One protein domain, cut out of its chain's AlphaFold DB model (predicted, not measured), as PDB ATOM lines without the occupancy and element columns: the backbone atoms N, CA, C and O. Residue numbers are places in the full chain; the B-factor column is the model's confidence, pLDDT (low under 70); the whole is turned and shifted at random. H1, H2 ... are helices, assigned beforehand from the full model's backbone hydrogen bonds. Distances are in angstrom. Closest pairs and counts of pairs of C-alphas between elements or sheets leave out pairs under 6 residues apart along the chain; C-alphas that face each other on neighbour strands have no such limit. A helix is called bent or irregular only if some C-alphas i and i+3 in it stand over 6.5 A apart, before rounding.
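This is residues 3 to 117 of the 119 residues of a protein of Gracilibacteraceae bacterium (UniProt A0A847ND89). A rod of four long helices in an up-and-down bundle: H5, the longest, runs along the rod with H2 and H3 packed on it, and H1 is splayed, meeting H2 and H3 with only its later part. The short H4 caps one end in a turn between H3 and H5. The printed part has 115 residues with five named helices in the order H1 H2 H3 H4 H5 and no named strand, class all helix. It is only just compact, close to loose, with a radius of gyration of the C-alphas of 15.9 A, and spans 54 by 23 by 22 A.

H1, residues 3 to 20, and H2, residues 26 to 47, form a helical hairpin and only just touch, with 3 pairs of C-alphas within 8 A, the closest Ile 19 and Ala 26 at 6.0 A; their tilt is a shallow 14 degrees, opposite ways. With residues 14 to 18 alone, H1 touches H3, residues 57 to 74, closest at the C-alphas of Ala 14 and Ile 70, 7.2 A. H2 and H3 are apart. H5, residues 87 to 115, touches H3 at a shallow tilt of 28 degrees, opposite ways, closest at the C-alphas of Ala 69 and Met 91, 5.1 A. H5 touches H2 at a shallow tilt of 29 degrees, the same way, closest at the C-alphas of Arg 35 and Gly 103, 5.9 A. H4, residues 80 to 83, is close to H5 but not clearly touching: the C-alphas of Phe 80 and Met 87 are 6.4 A apart. In H2 and H3 every O i to N i+4 pair is within hydrogen-bond range, in H1 13 of 14 and in H5 23 of 25; H4 is too short for such a pair.

H1 begins at C-alpha 3 (-24.604, 50.265, 3.754) and is 26.0 A long, H2 31.6 A, H3 26.5 A, H4 5.4 A and H5 41.4 A. H5 ends at C-alpha 115 (4.948, 57.640, 10.575). It has a kink of 37 degrees near residue 109 and is only just irregular: C-alphas 109 and 112 are 6.9 A apart.

The C-alphas farthest apart are those of Ile 82 and Tyr 117, 55.1 A. The printed part has no cut and no long link. Residues 54 to 56 and 112 to 117 have pLDDT under 70.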
ATOM      1  N   ASP A   3     -24.699  51.738   3.789       76.19
ATOM      2  CA  ASP A   3     -24.604  50.265   3.754       76.19
ATOM      3  C   ASP A   3     -23.510  49.697   4.687       76.19
ATOM      4  O   ASP A   3     -23.823  48.867   5.537       76.19
ATOM      5  N   PRO A   4     -22.263  50.222   4.698       73.38
ATOM      6  CA  PRO A   4     -21.220  49.722   5.604       73.38
ATOM      7  C   PRO A   4     -21.452  50.066   7.084       73.38
ATOM      8  O   PRO A   4     -20.790  49.517   7.968       73.38
ATOM      9  N   LEU A   5     -22.322  51.041   7.361       77.25
ATOM     10  CA  LEU A   5     -22.704  51.422   8.716       77.25
ATOM     11  C   LEU A   5     -23.787  50.478   9.245       77.25
ATOM     12  O   LEU A   5     -23.679  50.016  10.380       77.25
ATOM     13  N   ALA A   6     -24.766  50.136   8.404       86.12
ATOM     14  CA  ALA A   6     -25.794  49.152   8.719       86.12
ATOM     15  C   ALA A   6     -25.184  47.777   9.035       86.12
ATOM     16  O   ALA A   6     -25.516  47.192  10.063       86.12
ATOM     17  N   ASP A   7     -24.216  47.315   8.235       82.19
ATOM     18  CA  ASP A   7     -23.531  46.033   8.462       82.19
ATOM     19  C   ASP A   7     -22.870  45.962   9.847       82.19
ATOM     20  O   ASP A   7     -22.979  44.967  10.568       82.19
ATOM     21  N   LYS A   8     -22.205  47.044  10.265       82.75
ATOM     22  CA  LYS A   8     -21.560  47.113  11.583       82.75
ATOM     23  C   LYS A   8     -22.571  47.136  12.715       82.75
ATOM     24  O   LYS A   8     -22.331  46.499  13.741       82.75
ATOM     25  N   LEU A   9     -23.674  47.861  12.545       88.62
ATOM     26  CA  LEU A   9     -24.749  47.892  13.533       88.62
ATOM     27  C   LEU A   9     -25.403  46.518  13.682       88.62
ATOM     28  O   LEU A   9     -25.645  46.101  14.808       88.62
ATOM     29  N   LEU A  10     -25.606  45.789  12.582       90.06
ATOM     30  CA  LEU A  10     -26.154  44.434  12.601       90.06
ATOM     31  C   LEU A  10     -25.252  43.475  13.386       90.06
ATOM     32  O   LEU A  10     -25.719  42.799  14.302       90.06
ATOM     33  N   VAL A  11     -23.950  43.459  13.086       89.44
ATOM     34  CA  VAL A  11     -22.982  42.601  13.792       89.44
ATOM     35  C   VAL A  11     -22.869  42.988  15.269       89.44
ATOM     36  O   VAL A  11     -22.844  42.120  16.139       89.44
ATOM     37  N   THR A  12     -22.839  44.288  15.570       91.12
ATOM     38  CA  THR A  12     -22.770  44.787  16.953       91.12
ATOM     39  C   THR A  12     -24.032  44.424  17.733       91.12
ATOM     40  O   THR A  12     -23.934  43.924  18.850       91.12
ATOM     41  N   GLY A  13     -25.213  44.612  17.140       93.44
ATOM     42  CA  GLY A  13     -26.495  44.253  17.741       93.44
ATOM     43  C   GLY A  13     -26.596  42.758  18.038       93.44
ATOM     44  O   GLY A  13     -26.997  42.386  19.138       93.44
ATOM     45  N   ALA A  14     -26.147  41.905  17.111       93.00
ATOM     46  CA  ALA A  14     -26.098  40.463  17.330       93.00
ATOM     47  C   ALA A  14     -25.238  40.099  18.553       93.00
ATOM     48  O   ALA A  14     -25.683  39.339  19.410       93.00
ATOM     49  N   PHE A  15     -24.042  40.683  18.694       93.06
ATOM     50  CA  PHE A  15     -23.210  40.432  19.873       93.06
ATOM     51  C   PHE A  15     -23.817  40.955  21.172       93.06
ATOM     52  O   PHE A  15     -23.714  40.275  22.186       93.06
ATOM     53  N   LEU A  16     -24.455  42.128  21.160       94.00
ATOM     54  CA  LEU A  16     -25.108  42.672  22.354       94.00
ATOM     55  C   LEU A  16     -26.213  41.742  22.865       94.00
ATOM     56  O   LEU A  16     -26.282  41.466  24.060       94.00
ATOM     57  N   VAL A  17     -27.026  41.207  21.954       94.69
ATOM     58  CA  VAL A  17     -28.059  40.219  22.287       94.69
ATOM     59  C   VAL A  17     -27.428  38.936  22.839       94.69
ATOM     60  O   VAL A  17     -27.884  38.408  23.849       94.69
ATOM     61  N   LEU A  18     -26.336  38.454  22.240       93.25
ATOM     62  CA  LEU A  18     -25.627  37.262  22.723       93.25
ATOM     63  C   LEU A  18     -24.996  37.455  24.113       93.25
ATOM     64  O   LEU A  18     -25.004  36.514  24.906       93.25
ATOM     65  N   ILE A  19     -24.498  38.656  24.430       94.94
ATOM     66  CA  ILE A  19     -24.044  39.010  25.786       94.94
ATOM     67  C   ILE A  19     -25.221  38.941  26.759       94.94
ATOM     68  O   ILE A  19     -25.095  38.358  27.831       94.94
ATOM     69  N   GLN A  20     -26.372  39.511  26.388       94.88
ATOM     70  CA  GLN A  20     -27.566  39.515  27.238       94.88
ATOM     71  C   GLN A  20     -28.057  38.095  27.556       94.88
ATOM     72  O   GLN A  20     -28.523  37.844  28.665       94.88
ATOM     73  N   PHE A  21     -27.919  37.162  26.611       92.94
ATOM     74  CA  PHE A  21     -28.223  35.745  26.820       92.94
ATOM     75  C   PHE A  21     -27.109  34.956  27.529       92.94
ATOM     76  O   PHE A  21     -27.250  33.751  27.709       92.94
ATOM     77  N   GLY A  22     -26.002  35.597  27.921       90.75
ATOM     78  CA  GLY A  22     -24.882  34.937  28.596       90.75
ATOM     79  C   GLY A  22     -24.112  33.951  27.713       90.75
ATOM     80  O   GLY A  22     -23.430  33.074  28.230       90.75
ATOM     81  N   ARG A  23     -24.226  34.069  26.383       90.31
ATOM     82  CA  ARG A  23     -23.600  33.141  25.423       90.31
ATOM     83  C   ARG A  23     -22.189  33.549  25.017       90.31
ATOM     84  O   ARG A  23     -21.431  32.737  24.503       90.31
ATOM     85  N   ILE A  24     -21.835  34.814  25.215       93.12
ATOM     86  CA  ILE A  24     -20.497  35.334  24.945       93.12
ATOM     87  C   ILE A  24     -20.113  36.360  26.002       93.12
ATOM     88  O   ILE A  24     -20.923  37.186  26.423       93.12
ATOM     89  N   GLU A  25     -18.846  36.332  26.395       94.12
ATOM     90  CA  GLU A  25     -18.300  37.279  27.354       94.12
ATOM     91  C   GLU A  25     -18.158  38.680  26.747       94.12
ATOM     92  O   GLU A  25     -17.601  38.865  25.658       94.12
ATOM     93  N   ALA A  26     -18.593  39.700  27.492       93.50
ATOM     94  CA  ALA A  26     -18.583  41.088  27.027       93.50
ATOM     95  C   ALA A  26     -17.178  41.587  26.640       93.50
ATOM     96  O   ALA A  26     -17.030  42.371  25.700       93.50
ATOM     97  N   TRP A  27     -16.129  41.106  27.316       95.25
ATOM     98  CA  TRP A  27     -14.750  41.489  27.011       95.25
ATOM     99  C   TRP A  27     -14.289  40.981  25.633       95.25
ATOM    100  O   TRP A  27     -13.548  41.684  24.945       95.25
ATOM    101  N   MET A  28     -14.757  39.807  25.187       92.81
ATOM    102  CA  MET A  28     -14.425  39.273  23.858       92.81
ATOM    103  C   MET A  28     -15.056  40.140  22.773       92.81
ATOM    104  O   MET A  28     -14.391  40.547  21.819       92.81
ATOM    105  N   VAL A  29     -16.335  40.479  22.956       92.81
ATOM    106  CA  VAL A  29     -17.066  41.378  22.059       92.81
ATOM    107  C   VAL A  29     -16.396  42.747  22.007       92.81
ATOM    108  O   VAL A  29     -16.205  43.290  20.920       92.81
ATOM    109  N   PHE A  30     -15.975  43.287  23.152       93.50
ATOM    110  CA  PHE A  30     -15.262  44.558  23.207       93.50
ATOM    111  C   PHE A  30     -13.988  44.542  22.351       93.50
ATOM    112  O   PHE A  30     -13.799  45.444  21.536       93.50
ATOM    113  N   VAL A  31     -13.148  43.506  22.465       92.81
ATOM    114  CA  VAL A  31     -11.925  43.366  21.648       92.81
ATOM    115  C   VAL A  31     -12.259  43.314  20.155       92.81
ATOM    116  O   VAL A  31     -11.619  43.986  19.340       92.81
ATOM    117  N   ILE A  32     -13.286  42.543  19.797       90.75
ATOM    118  CA  ILE A  32     -13.733  42.393  18.414       90.75
ATOM    119  C   ILE A  32     -14.193  43.738  17.833       90.75
ATOM    120  O   ILE A  32     -13.765  44.121  16.741       90.75
ATOM    121  N   LEU A  33     -15.028  44.478  18.567       90.50
ATOM    122  CA  LEU A  33     -15.536  45.784  18.149       90.50
ATOM    123  C   LEU A  33     -14.429  46.840  18.103       90.50
ATOM    124  O   LEU A  33     -14.324  47.567  17.115       90.50
ATOM    125  N   ALA A  34     -13.566  46.897  19.120       90.44
ATOM    126  CA  ALA A  34     -12.439  47.824  19.173       90.44
ATOM    127  C   ALA A  34     -11.568  47.705  17.918       90.44
ATOM    128  O   ALA A  34     -11.243  48.713  17.287       90.44
ATOM    129  N   ARG A  35     -11.271  46.474  17.482       87.12
ATOM    130  CA  ARG A  35     -10.543  46.223  16.233       87.12
ATOM    131  C   ARG A  35     -11.287  46.763  15.011       87.12
ATOM    132  O   ARG A  35     -10.658  47.365  14.140       87.12
ATOM    133  N   GLU A  36     -12.598  46.548  14.909       85.31
ATOM    134  CA  GLU A  36     -13.399  47.019  13.767       85.31
ATOM    135  C   GLU A  36     -13.395  48.541  13.635       85.31
ATOM    136  O   GLU A  36     -13.205  49.069  12.530       85.31
ATOM    137  N   PHE A  37     -13.552  49.245  14.755       86.00
ATOM    138  CA  PHE A  37     -13.467  50.702  14.795       86.00
ATOM    139  C   PHE A  37     -12.053  51.185  14.473       86.00
ATOM    140  O   PHE A  37     -11.898  52.083  13.649       86.00
ATOM    141  N   ALA A  38     -11.026  50.546  15.033       87.00
ATOM    142  CA  ALA A  38      -9.630  50.918  14.841       87.00
ATOM    143  C   ALA A  38      -9.177  50.800  13.372       87.00
ATOM    144  O   ALA A  38      -8.628  51.747  12.806       87.00
ATOM    145  N   VAL A  39      -9.474  49.675  12.711       84.69
ATOM    146  CA  VAL A  39      -9.147  49.463  11.288       84.69
ATOM    147  C   VAL A  39      -9.937  50.407  10.383       84.69
ATOM    148  O   VAL A  39      -9.395  50.944   9.417       84.69
ATOM    149  N   SER A  40     -11.209  50.648  10.702       85.31
ATOM    150  CA  SER A  40     -12.035  51.595   9.949       85.31
ATOM    151  C   SER A  40     -11.523  53.026  10.080       85.31
ATOM    152  O   SER A  40     -11.396  53.715   9.074       85.31
ATOM    153  N   GLY A  41     -11.181  53.452  11.299       85.81
ATOM    154  CA  GLY A  41     -10.609  54.768  11.567       85.81
ATOM    155  C   GLY A  41      -9.291  54.969  10.828       85.81
ATOM    156  O   GLY A  41      -9.120  55.982  10.156       85.81
ATOM    157  N   LEU A  42      -8.404  53.968  10.851       84.00
ATOM    158  CA  LEU A  42      -7.134  54.027  10.126       84.00
ATOM    159  C   LEU A  42      -7.332  54.207   8.616       84.00
ATOM    160  O   LEU A  42      -6.652  55.022   7.993       84.00
ATOM    161  N   ARG A  43      -8.296  53.490   8.027       82.81
ATOM    162  CA  ARG A  43      -8.644  53.649   6.608       82.81
ATOM    163  C   ARG A  43      -9.177  55.037   6.294       82.81
ATOM    164  O   ARG A  43      -8.785  55.604   5.279       82.81
ATOM    165  N   THR A  44     -10.052  55.573   7.141       84.31
ATOM    166  CA  THR A  44     -10.603  56.918   6.952       84.31
ATOM    167  C   THR A  44      -9.504  57.977   7.034       84.31
ATOM    168  O   THR A  44      -9.456  58.864   6.186       84.31
ATOM    169  N   LEU A  45      -8.577  57.852   7.989       83.94
ATOM    170  CA  LEU A  45      -7.435  58.762   8.124       83.94
ATOM    171  C   LEU A  45      -6.493  58.701   6.914       83.94
ATOM    172  O   LEU A  45      -6.065  59.741   6.423       83.94
ATOM    173  N   ALA A  46      -6.198  57.505   6.401       83.31
ATOM    174  CA  ALA A  46      -5.355  57.351   5.216       83.31
ATOM    175  C   ALA A  46      -6.028  57.892   3.944       83.31
ATOM    176  O   ALA A  46      -5.388  58.578   3.147       83.31
ATOM    177  N   ALA A  47      -7.336  57.655   3.784       83.38
ATOM    178  CA  ALA A  47      -8.110  58.179   2.661       83.38
ATOM    179  C   ALA A  47      -8.142  59.716   2.648       83.38
ATOM    180  O   ALA A  47      -8.021  60.312   1.580       83.38
ATOM    181  N   ALA A  48      -8.215  60.359   3.820       83.31
ATOM    182  CA  ALA A  48      -8.115  61.816   3.941       83.31
ATOM    183  C   ALA A  48      -6.766  62.382   3.446       83.31
ATOM    184  O   ALA A  48      -6.666  63.571   3.161       83.31
ATOM    185  N   GLN A  49      -5.738  61.537   3.314       80.12
ATOM    186  CA  GLN A  49      -4.406  61.895   2.819       80.12
ATOM    187  C   GLN A  49      -4.144  61.401   1.392       80.12
ATOM    188  O   GLN A  49      -2.998  61.380   0.949       80.12
ATOM    189  N   ASN A  50      -5.184  60.974   0.668       81.31
ATOM    190  CA  ASN A  50      -5.070  60.349  -0.653       81.31
ATOM    191  C   ASN A  50      -4.210  59.067  -0.665       81.31
ATOM    192  O   ASN A  50      -3.729  58.648  -1.719       81.31
ATOM    193  N   VAL A  51      -4.031  58.412   0.490       79.75
ATOM    194  CA  VAL A  51      -3.354  57.114   0.589       79.75
ATOM    195  C   VAL A  51      -4.400  56.009   0.645       79.75
ATOM    196  O   VAL A  51      -5.184  55.898   1.589       79.75
ATOM    197  N   ILE A  52      -4.397  55.148  -0.370       74.81
ATOM    198  CA  ILE A  52      -5.322  54.019  -0.449       74.81
ATOM    199  C   ILE A  52      -4.692  52.823   0.261       74.81
ATOM    200  O   ILE A  52      -3.788  52.175  -0.266       74.81
ATOM    201  N   ILE A  53      -5.191  52.501   1.455       76.56
ATOM    202  CA  ILE A  53      -4.830  51.249   2.122       76.56
ATOM    203  C   ILE A  53      -5.633  50.106   1.498       76.56
ATOM    204  O   ILE A  53      -6.857  50.033   1.649       76.56
ATOM    205  N   ALA A  54      -4.935  49.191   0.827       69.44
ATOM    206  CA  ALA A  54      -5.537  47.984   0.279       69.44
ATOM    207  C   ALA A  54      -6.127  47.096   1.391       69.44
ATOM    208  O   ALA A  54      -5.570  46.954   2.484       69.44
ATOM    209  N   ALA A  55      -7.271  46.472   1.108       64.75
ATOM    210  CA  ALA A  55      -7.868  45.500   2.013       64.75
ATOM    211  C   ALA A  55      -6.966  44.259   2.115       64.75
ATOM    212  O   ALA A  55      -6.641  43.643   1.101       64.75
ATOM    213  N   SER A  56      -6.566  43.873   3.330       69.62
ATOM    214  CA  SER A  56      -5.793  42.645   3.533       69.62
ATOM    215  C   SER A  56      -6.702  41.412   3.466       69.62
ATOM    216  O   SER A  56      -7.851  41.447   3.915       69.62
ATOM    217  N   SER A  57      -6.186  40.291   2.949       71.94
ATOM    218  CA  SER A  57      -6.916  39.010   2.891       71.94
ATOM    219  C   SER A  57      -7.384  38.525   4.270       71.94
ATOM    220  O   SER A  57      -8.433  37.892   4.380       71.94
ATOM    221  N   TYR A  58      -6.674  38.909   5.335       72.31
ATOM    222  CA  TYR A  58      -7.059  38.645   6.722       72.31
ATOM    223  C   TYR A  58      -8.409  39.262   7.107       72.31
ATOM    224  O   TYR A  58      -9.113  38.704   7.944       72.31
ATOM    225  N   GLY A  59      -8.805  40.375   6.477       71.06
ATOM    226  CA  GLY A  59     -10.120  40.978   6.690       71.06
ATOM    227  C   GLY A  59     -11.267  40.057   6.266       71.06
ATOM    228  O   GLY A  59     -12.261  39.971   6.979       71.06
ATOM    229  N   LYS A  60     -11.101  39.313   5.163       78.19
ATOM    230  CA  LYS A  60     -12.113  38.361   4.666       78.19
ATOM    231  C   LYS A  60     -12.239  37.132   5.564       78.19
ATOM    232  O   LYS A  60     -13.343  36.695   5.867       78.19
ATOM    233  N   ILE A  61     -11.109  36.584   6.013       82.62
ATOM    234  CA  ILE A  61     -11.097  35.409   6.902       82.62
ATOM    235  C   ILE A  61     -11.772  35.760   8.230       82.62
ATOM    236  O   ILE A  61     -12.605  35.004   8.727       82.62
ATOM    237  N   LYS A  62     -11.476  36.950   8.762       84.56
ATOM    238  CA  LYS A  62     -12.094  37.471   9.980       84.56
ATOM    239  C   LYS A  62     -13.613  37.575   9.857       84.56
ATOM    240  O   LYS A  62     -14.311  37.137  10.766       84.56
ATOM    241  N   THR A  63     -14.142  38.126   8.761       84.44
ATOM    242  CA  THR A  63     -15.600  38.275   8.605       84.44
ATOM    243  C   THR A  63     -16.300  36.925   8.528       84.44
ATOM    244  O   THR A  63     -17.326  36.744   9.173       84.44
ATOM    245  N   VAL A  64     -15.718  35.956   7.814       86.88
ATOM    246  CA  VAL A  64     -16.261  34.592   7.751       86.88
ATOM    247  C   VAL A  64     -16.258  33.944   9.138       86.88
ATOM    248  O   VAL A  64     -17.299  33.479   9.591       86.88
ATOM    249  N   ALA A  65     -15.131  33.987   9.855       88.44
ATOM    250  CA  ALA A  65     -15.024  33.410  11.197       88.44
ATOM    251  C   ALA A  65     -16.016  34.037  12.191       88.44
ATOM    252  O   ALA A  65     -16.607  33.347  13.016       88.44
ATOM    253  N   GLN A  66     -16.222  35.351  12.109       89.31
ATOM    254  CA  GLN A  66     -17.140  36.077  12.982       89.31
ATOM    255  C   GLN A  66     -18.608  35.752  12.700       89.31
ATOM    256  O   GLN A  66     -19.370  35.553  13.641       89.31
ATOM    257  N   ILE A  67     -19.002  35.652  11.429       91.12
ATOM    258  CA  ILE A  67     -20.364  35.250  11.059       91.12
ATOM    259  C   ILE A  67     -20.640  33.822  11.539       91.12
ATOM    260  O   ILE A  67     -21.685  33.582  12.135       91.12
ATOM    261  N   ILE A  68     -19.696  32.892  11.348       90.19
ATOM    262  CA  ILE A  68     -19.858  31.509  11.820       90.19
ATOM    263  C   ILE A  68     -19.997  31.477  13.348       90.19
ATOM    264  O   ILE A  68     -20.901  30.816  13.850       90.19
ATOM    265  N   ALA A  69     -19.171  32.229  14.086       90.25
ATOM    266  CA  ALA A  69     -19.288  32.330  15.542       90.25
ATOM    267  C   ALA A  69     -20.679  32.823  15.970       90.25
ATOM    268  O   ALA A  69     -21.322  32.189  16.801       90.25
ATOM    269  N   ILE A  70     -21.175  33.904  15.358       90.69
ATOM    270  CA  ILE A  70     -22.507  34.452  15.651       90.69
ATOM    271  C   ILE A  70     -23.600  33.414  15.377       90.69
ATOM    272  O   ILE A  70     -24.481  33.238  16.209       90.69
ATOM    273  N   VAL A  71     -23.546  32.709  14.244       92.44
ATOM    274  CA  VAL A  71     -24.554  31.697  13.889       92.44
ATOM    275  C   VAL A  71     -24.559  30.544  14.891       92.44
ATOM    276  O   VAL A  71     -25.626  30.176  15.375       92.44
ATOM    277  N   VAL A  72     -23.391  30.003  15.248       91.31
ATOM    278  CA  VAL A  72     -23.292  28.898  16.218       91.31
ATOM    279  C   VAL A  72     -23.791  29.335  17.600       91.31
ATOM    280  O   VAL A  72     -24.538  28.598  18.243       91.31
ATOM    281  N   LEU A  73     -23.446  30.552  18.031       90.88
ATOM    282  CA  LEU A  73     -23.925  31.129  19.288       90.88
ATOM    283  C   LEU A  73     -25.441  31.371  19.275       90.88
ATOM    284  O   LEU A  73     -26.113  31.118  20.271       90.88
ATOM    285  N   LEU A  74     -26.014  31.842  18.165       91.38
ATOM    286  CA  LEU A  74     -27.461  32.049  18.037       91.38
ATOM    287  C   LEU A  74     -28.236  30.727  18.061       91.38
ATOM    288  O   LEU A  74     -29.296  30.657  18.683       91.38
ATOM    289  N   LEU A  75     -27.684  29.677  17.452       91.69
ATOM    290  CA  LEU A  75     -28.258  28.331  17.441       91.69
ATOM    291  C   LEU A  75     -28.051  27.556  18.746       91.69
ATOM    292  O   LEU A  75     -28.393  26.379  18.799       91.69
ATOM    293  N   ASP A  76     -27.501  28.187  19.786       88.94
ATOM    294  CA  ASP A  76     -27.256  27.536  21.077       88.94
ATOM    295  C   ASP A  76     -26.409  26.264  20.922       88.94
ATOM    296  O   ASP A  76     -26.709  25.202  21.463       88.94
ATOM    297  N   ASN A  77     -25.376  26.360  20.076       89.75
ATOM    298  CA  ASN A  77     -24.487  25.254  19.740       89.75
ATOM    299  C   ASN A  77     -25.185  24.061  19.036       89.75
ATOM    300  O   ASN A  77     -24.583  23.005  18.878       89.75
ATOM    301  N   TYR A  78     -26.427  24.179  18.557       88.19
ATOM    302  CA  TYR A  78     -27.092  23.126  17.777       88.19
ATOM    303  C   TYR A  78     -26.526  23.022  16.344       88.19
ATOM    304  O   TYR A  78     -26.306  24.055  15.705       88.19
ATOM    305  N   PRO A  79     -26.318  21.813  15.777       89.19
ATOM    306  CA  PRO A  79     -26.547  20.472  16.339       89.19
ATOM    307  C   PRO A  79     -25.352  19.903  17.124       89.19
ATOM    308  O   PRO A  79     -25.400  18.760  17.569       89.19
ATOM    309  N   PHE A  80     -24.267  20.660  17.293       90.06
ATOM    310  CA  PHE A  80     -23.061  20.219  18.006       90.06
ATOM    311  C   PHE A  80     -23.319  19.891  19.485       90.06
ATOM    312  O   PHE A  80     -22.643  19.034  20.055       90.06
ATOM    313  N   SER A  81     -24.353  20.489  20.076       87.62
ATOM    314  CA  SER A  81     -24.860  20.155  21.405       87.62
ATOM    315  C   SER A  81     -25.309  18.694  21.516       87.62
ATOM    316  O   SER A  81     -25.097  18.081  22.557       87.62
ATOM    317  N   ILE A  82     -25.820  18.084  20.436       90.31
ATOM    318  CA  ILE A  82     -26.232  16.667  20.406       90.31
ATOM    319  C   ILE A  82     -25.029  15.736  20.620       90.31
ATOM    320  O   ILE A  82     -25.152  14.685  21.242       90.31
ATOM    321  N   ILE A  83     -23.858  16.126  20.112       92.75
ATOM    322  CA  ILE A  83     -22.613  15.354  20.218       92.75
ATOM    323  C   ILE A  83     -21.704  15.847  21.357       92.75
ATOM    324  O   ILE A  83     -20.548  15.439  21.422       92.75
ATOM    325  N   ASN A  84     -22.207  16.714  22.250       89.12
ATOM    326  CA  ASN A  84     -21.455  17.349  23.343       89.12
ATOM    327  C   ASN A  84     -20.157  18.056  22.897       89.12
ATOM    328  O   ASN A  84     -19.191  18.137  23.657       89.12
ATOM    329  N   LEU A  85     -20.116  18.570  21.664       90.81
ATOM    330  CA  LEU A  85     -18.968  19.316  21.151       90.81
ATOM    331  C   LEU A  85     -19.164  20.816  21.438       90.81
ATOM    332  O   LEU A  85     -20.136  21.378  20.933       90.81
ATOM    333  N   PRO A  86     -18.265  21.495  22.179       90.75
ATOM    334  CA  PRO A  86     -18.389  22.923  22.505       90.75
ATOM    335  C   PRO A  86     -17.953  23.811  21.324       90.75
ATOM    336  O   PRO A  86     -16.931  24.502  21.366       90.75
ATOM    337  N   MET A  87     -18.681  23.727  20.209       89.75
ATOM    338  CA  MET A  87     -18.334  24.401  18.958       89.75
ATOM    339  C   MET A  87     -18.514  25.920  19.050       89.75
ATOM    340  O   MET A  87     -17.736  26.673  18.465       89.75
ATOM    341  N   ASP A  88     -19.496  26.372  19.819       89.31
ATOM    342  CA  ASP A  88     -19.707  27.763  20.215       89.31
ATOM    343  C   ASP A  88     -18.458  28.383  20.853       89.31
ATOM    344  O   ASP A  88     -17.976  29.426  20.397       89.31
ATOM    345  N   PHE A  89     -17.871  27.707  21.840       89.88
ATOM    346  CA  PHE A  89     -16.657  28.152  22.514       89.88
ATOM    347  C   PHE A  89     -15.466  28.174  21.551       89.88
ATOM    348  O   PHE A  89     -14.781  29.192  21.423       89.88
ATOM    349  N   ILE A  90     -15.249  27.073  20.819       91.06
ATOM    350  CA  ILE A  90     -14.141  26.938  19.863       91.06
ATOM    351  C   ILE A  90     -14.206  28.045  18.807       91.06
ATOM    352  O   ILE A  90     -13.206  28.714  18.541       91.06
ATOM    353  N   MET A  91     -15.382  28.273  18.222       89.75
ATOM    354  CA  MET A  91     -15.557  29.250  17.153       89.75
ATOM    355  C   MET A  91     -15.437  30.688  17.660       89.75
ATOM    356  O   MET A  91     -14.854  31.535  16.980       89.75
ATOM    357  N   THR A  92     -15.928  30.968  18.868       90.81
ATOM    358  CA  THR A  92     -15.801  32.289  19.494       90.81
ATOM    359  C   THR A  92     -14.337  32.641  19.748       90.81
ATOM    360  O   THR A  92     -13.879  33.710  19.341       90.81
ATOM    361  N   TYR A  93     -13.565  31.720  20.333       92.44
ATOM    362  CA  TYR A  93     -12.132  31.925  20.556       92.44
ATOM    363  C   TYR A  93     -11.343  31.985  19.248       92.44
ATOM    364  O   TYR A  93     -10.471  32.843  19.101       92.44
ATOM    365  N   ALA A  94     -11.667  31.143  18.266       90.94
ATOM    366  CA  ALA A  94     -11.051  31.212  16.944       90.94
ATOM    367  C   ALA A  94     -11.307  32.575  16.280       90.94
ATOM    368  O   ALA A  94     -10.375  33.210  15.782       90.94
ATOM    369  N   SER A  95     -12.549  33.068  16.327       90.06
ATOM    370  CA  SER A  95     -12.924  34.384  15.805       90.06
ATOM    371  C   SER A  95     -12.174  35.515  16.508       90.06
ATOM    372  O   SER A  95     -11.651  36.419  15.847       90.06
ATOM    373  N   LEU A  96     -12.049  35.443  17.834       91.94
ATOM    374  CA  LEU A  96     -11.291  36.401  18.632       91.94
ATOM    375  C   LEU A  96      -9.807  36.415  18.235       91.94
ATOM    376  O   LEU A  96      -9.266  37.479  17.937       91.94
ATOM    377  N   ILE A  97      -9.165  35.246  18.158       91.69
ATOM    378  CA  ILE A  97      -7.748  35.111  17.786       91.69
ATOM    379  C   ILE A  97      -7.507  35.660  16.378       91.69
ATOM    380  O   ILE A  97      -6.615  36.488  16.181       91.69
ATOM    381  N   ILE A  98      -8.330  35.267  15.402       89.12
ATOM    382  CA  ILE A  98      -8.243  35.772  14.025       89.12
ATOM    383  C   ILE A  98      -8.430  37.292  14.002       89.12
ATOM    384  O   ILE A  98      -7.728  37.993  13.270       89.12
ATOM    385  N   THR A  99      -9.342  37.821  14.819       89.56
ATOM    386  CA  THR A  99      -9.588  39.261  14.913       89.56
ATOM    387  C   THR A  99      -8.371  40.007  15.450       89.56
ATOM    388  O   THR A  99      -7.968  41.008  14.852       89.56
ATOM    389  N   VAL A 100      -7.742  39.498  16.510       90.25
ATOM    390  CA  VAL A 100      -6.527  40.078  17.096       90.25
ATOM    391  C   VAL A 100      -5.363  40.017  16.108       90.25
ATOM    392  O   VAL A 100      -4.760  41.050  15.827       90.25
ATOM    393  N   ILE A 101      -5.091  38.850  15.512       88.94
ATOM    394  CA  ILE A 101      -4.021  38.677  14.513       88.94
ATOM    395  C   ILE A 101      -4.240  39.627  13.336       88.94
ATOM    396  O   ILE A 101      -3.320  40.321  12.908       88.94
ATOM    397  N   SER A 102      -5.474  39.707  12.838       87.00
ATOM    398  CA  SER A 102      -5.822  40.604  11.743       87.00
ATOM    399  C   SER A 102      -5.651  42.075  12.124       87.00
ATOM    400  O   SER A 102      -5.214  42.868  11.294       87.00
ATOM    401  N   GLY A 103      -5.992  42.452  13.359       85.00
ATOM    402  CA  GLY A 103      -5.756  43.793  13.883       85.00
ATOM    403  C   GLY A 103      -4.267  44.128  13.906       85.00
ATOM    404  O   GLY A 103      -3.861  45.131  13.325       85.00
ATOM    405  N   ILE A 104      -3.449  43.259  14.499       86.06
ATOM    406  CA  ILE A 104      -1.997  43.442  14.602       86.06
ATOM    407  C   ILE A 104      -1.349  43.524  13.214       86.06
ATOM    408  O   ILE A 104      -0.619  44.478  12.949       86.06
ATOM    409  N   ASP A 105      -1.652  42.588  12.308       84.50
ATOM    410  CA  ASP A 105      -1.134  42.592  10.930       84.50
ATOM    411  C   ASP A 105      -1.466  43.907  10.217       84.50
ATOM    412  O   ASP A 105      -0.604  44.519   9.582       84.50
ATOM    413  N   TYR A 106      -2.703  44.383  10.375       81.94
ATOM    414  CA  TYR A 106      -3.149  45.625   9.762       81.94
ATOM    415  C   TYR A 106      -2.435  46.845  10.347       81.94
ATOM    416  O   TYR A 106      -1.999  47.716   9.595       81.94
ATOM    417  N   PHE A 107      -2.288  46.910  11.669       82.19
ATOM    418  CA  PHE A 107      -1.591  48.008  12.329       82.19
ATOM    419  C   PHE A 107      -0.109  48.031  11.967       82.19
ATOM    420  O   PHE A 107       0.379  49.071  11.543       82.19
ATOM    421  N   ILE A 108       0.604  46.905  12.040       82.06
ATOM    422  CA  ILE A 108       2.035  46.842  11.706       82.06
ATOM    423  C   ILE A 108       2.265  47.233  10.245       82.06
ATOM    424  O   ILE A 108       3.105  48.090   9.959       82.06
ATOM    425  N   LYS A 109       1.481  46.667   9.318       78.56
ATOM    426  CA  LYS A 109       1.616  46.971   7.891       78.56
ATOM    427  C   LYS A 109       1.292  48.407   7.553       78.56
ATOM    428  O   LYS A 109       1.857  48.885   6.591       78.56
ATOM    429  N   ASN A 110       0.434  49.100   8.295       75.94
ATOM    430  CA  ASN A 110       0.015  50.463   7.949       75.94
ATOM    431  C   ASN A 110       0.595  51.543   8.876       75.94
ATOM    432  O   ASN A 110       0.493  52.730   8.581       75.94
ATOM    433  N   MET A 111       1.281  51.170   9.960       71.75
ATOM    434  CA  MET A 111       1.912  52.117  10.885       71.75
ATOM    435  C   MET A 111       3.060  52.907  10.238       71.75
ATOM    436  O   MET A 111       3.361  54.018  10.670       71.75
ATOM    437  N   HIS A 112       3.667  52.397   9.159       68.56
ATOM    438  CA  HIS A 112       4.634  53.168   8.370       68.56
ATOM    439  C   HIS A 112       3.979  54.351   7.629       68.56
ATOM    440  O   HIS A 112       4.607  55.398   7.487       68.56
ATOM    441  N   ILE A 113       2.708  54.221   7.230       67.50
ATOM    442  CA  ILE A 113       1.926  55.294   6.595       67.50
ATOM    443  C   ILE A 113       1.668  56.407   7.617       67.50
ATOM    444  O   ILE A 113       1.863  57.580   7.316       67.50
ATOM    445  N   LEU A 114       1.341  56.034   8.860       62.72
ATOM    446  CA  LEU A 114       1.176  56.979   9.968       62.72
ATOM    447  C   LEU A 114       2.489  57.665  10.379       62.72
ATOM    448  O   LEU A 114       2.464  58.811  10.809       62.72
ATOM    449  N   LYS A 115       3.651  57.008  10.255       58.19
ATOM    450  CA  LYS A 115       4.948  57.640  10.575       58.19
ATOM    451  C   LYS A 115       5.342  58.744   9.594       58.19
ATOM    452  O   LYS A 115       6.003  59.689  10.011       58.19
ATOM    453  N   LYS A 116       4.898  58.668   8.334       53.91
ATOM    454  CA  LYS A 116       5.108  59.729   7.333       53.91
ATOM    455  C   LYS A 116       4.385  61.040   7.688       53.91
ATOM    456  O   LYS A 116       4.658  62.058   7.079       53.91
ATOM    457  N   TYR A 117       3.496  61.002   8.682       48.19
ATOM    458  CA  TYR A 117       2.714  62.131   9.187       48.19
ATOM    459  C   TYR A 117       3.461  63.019  10.198       48.19
ATOM    460  O   TYR A 117       2.979  64.094  10.535       48.19
TER     461      TYR A 117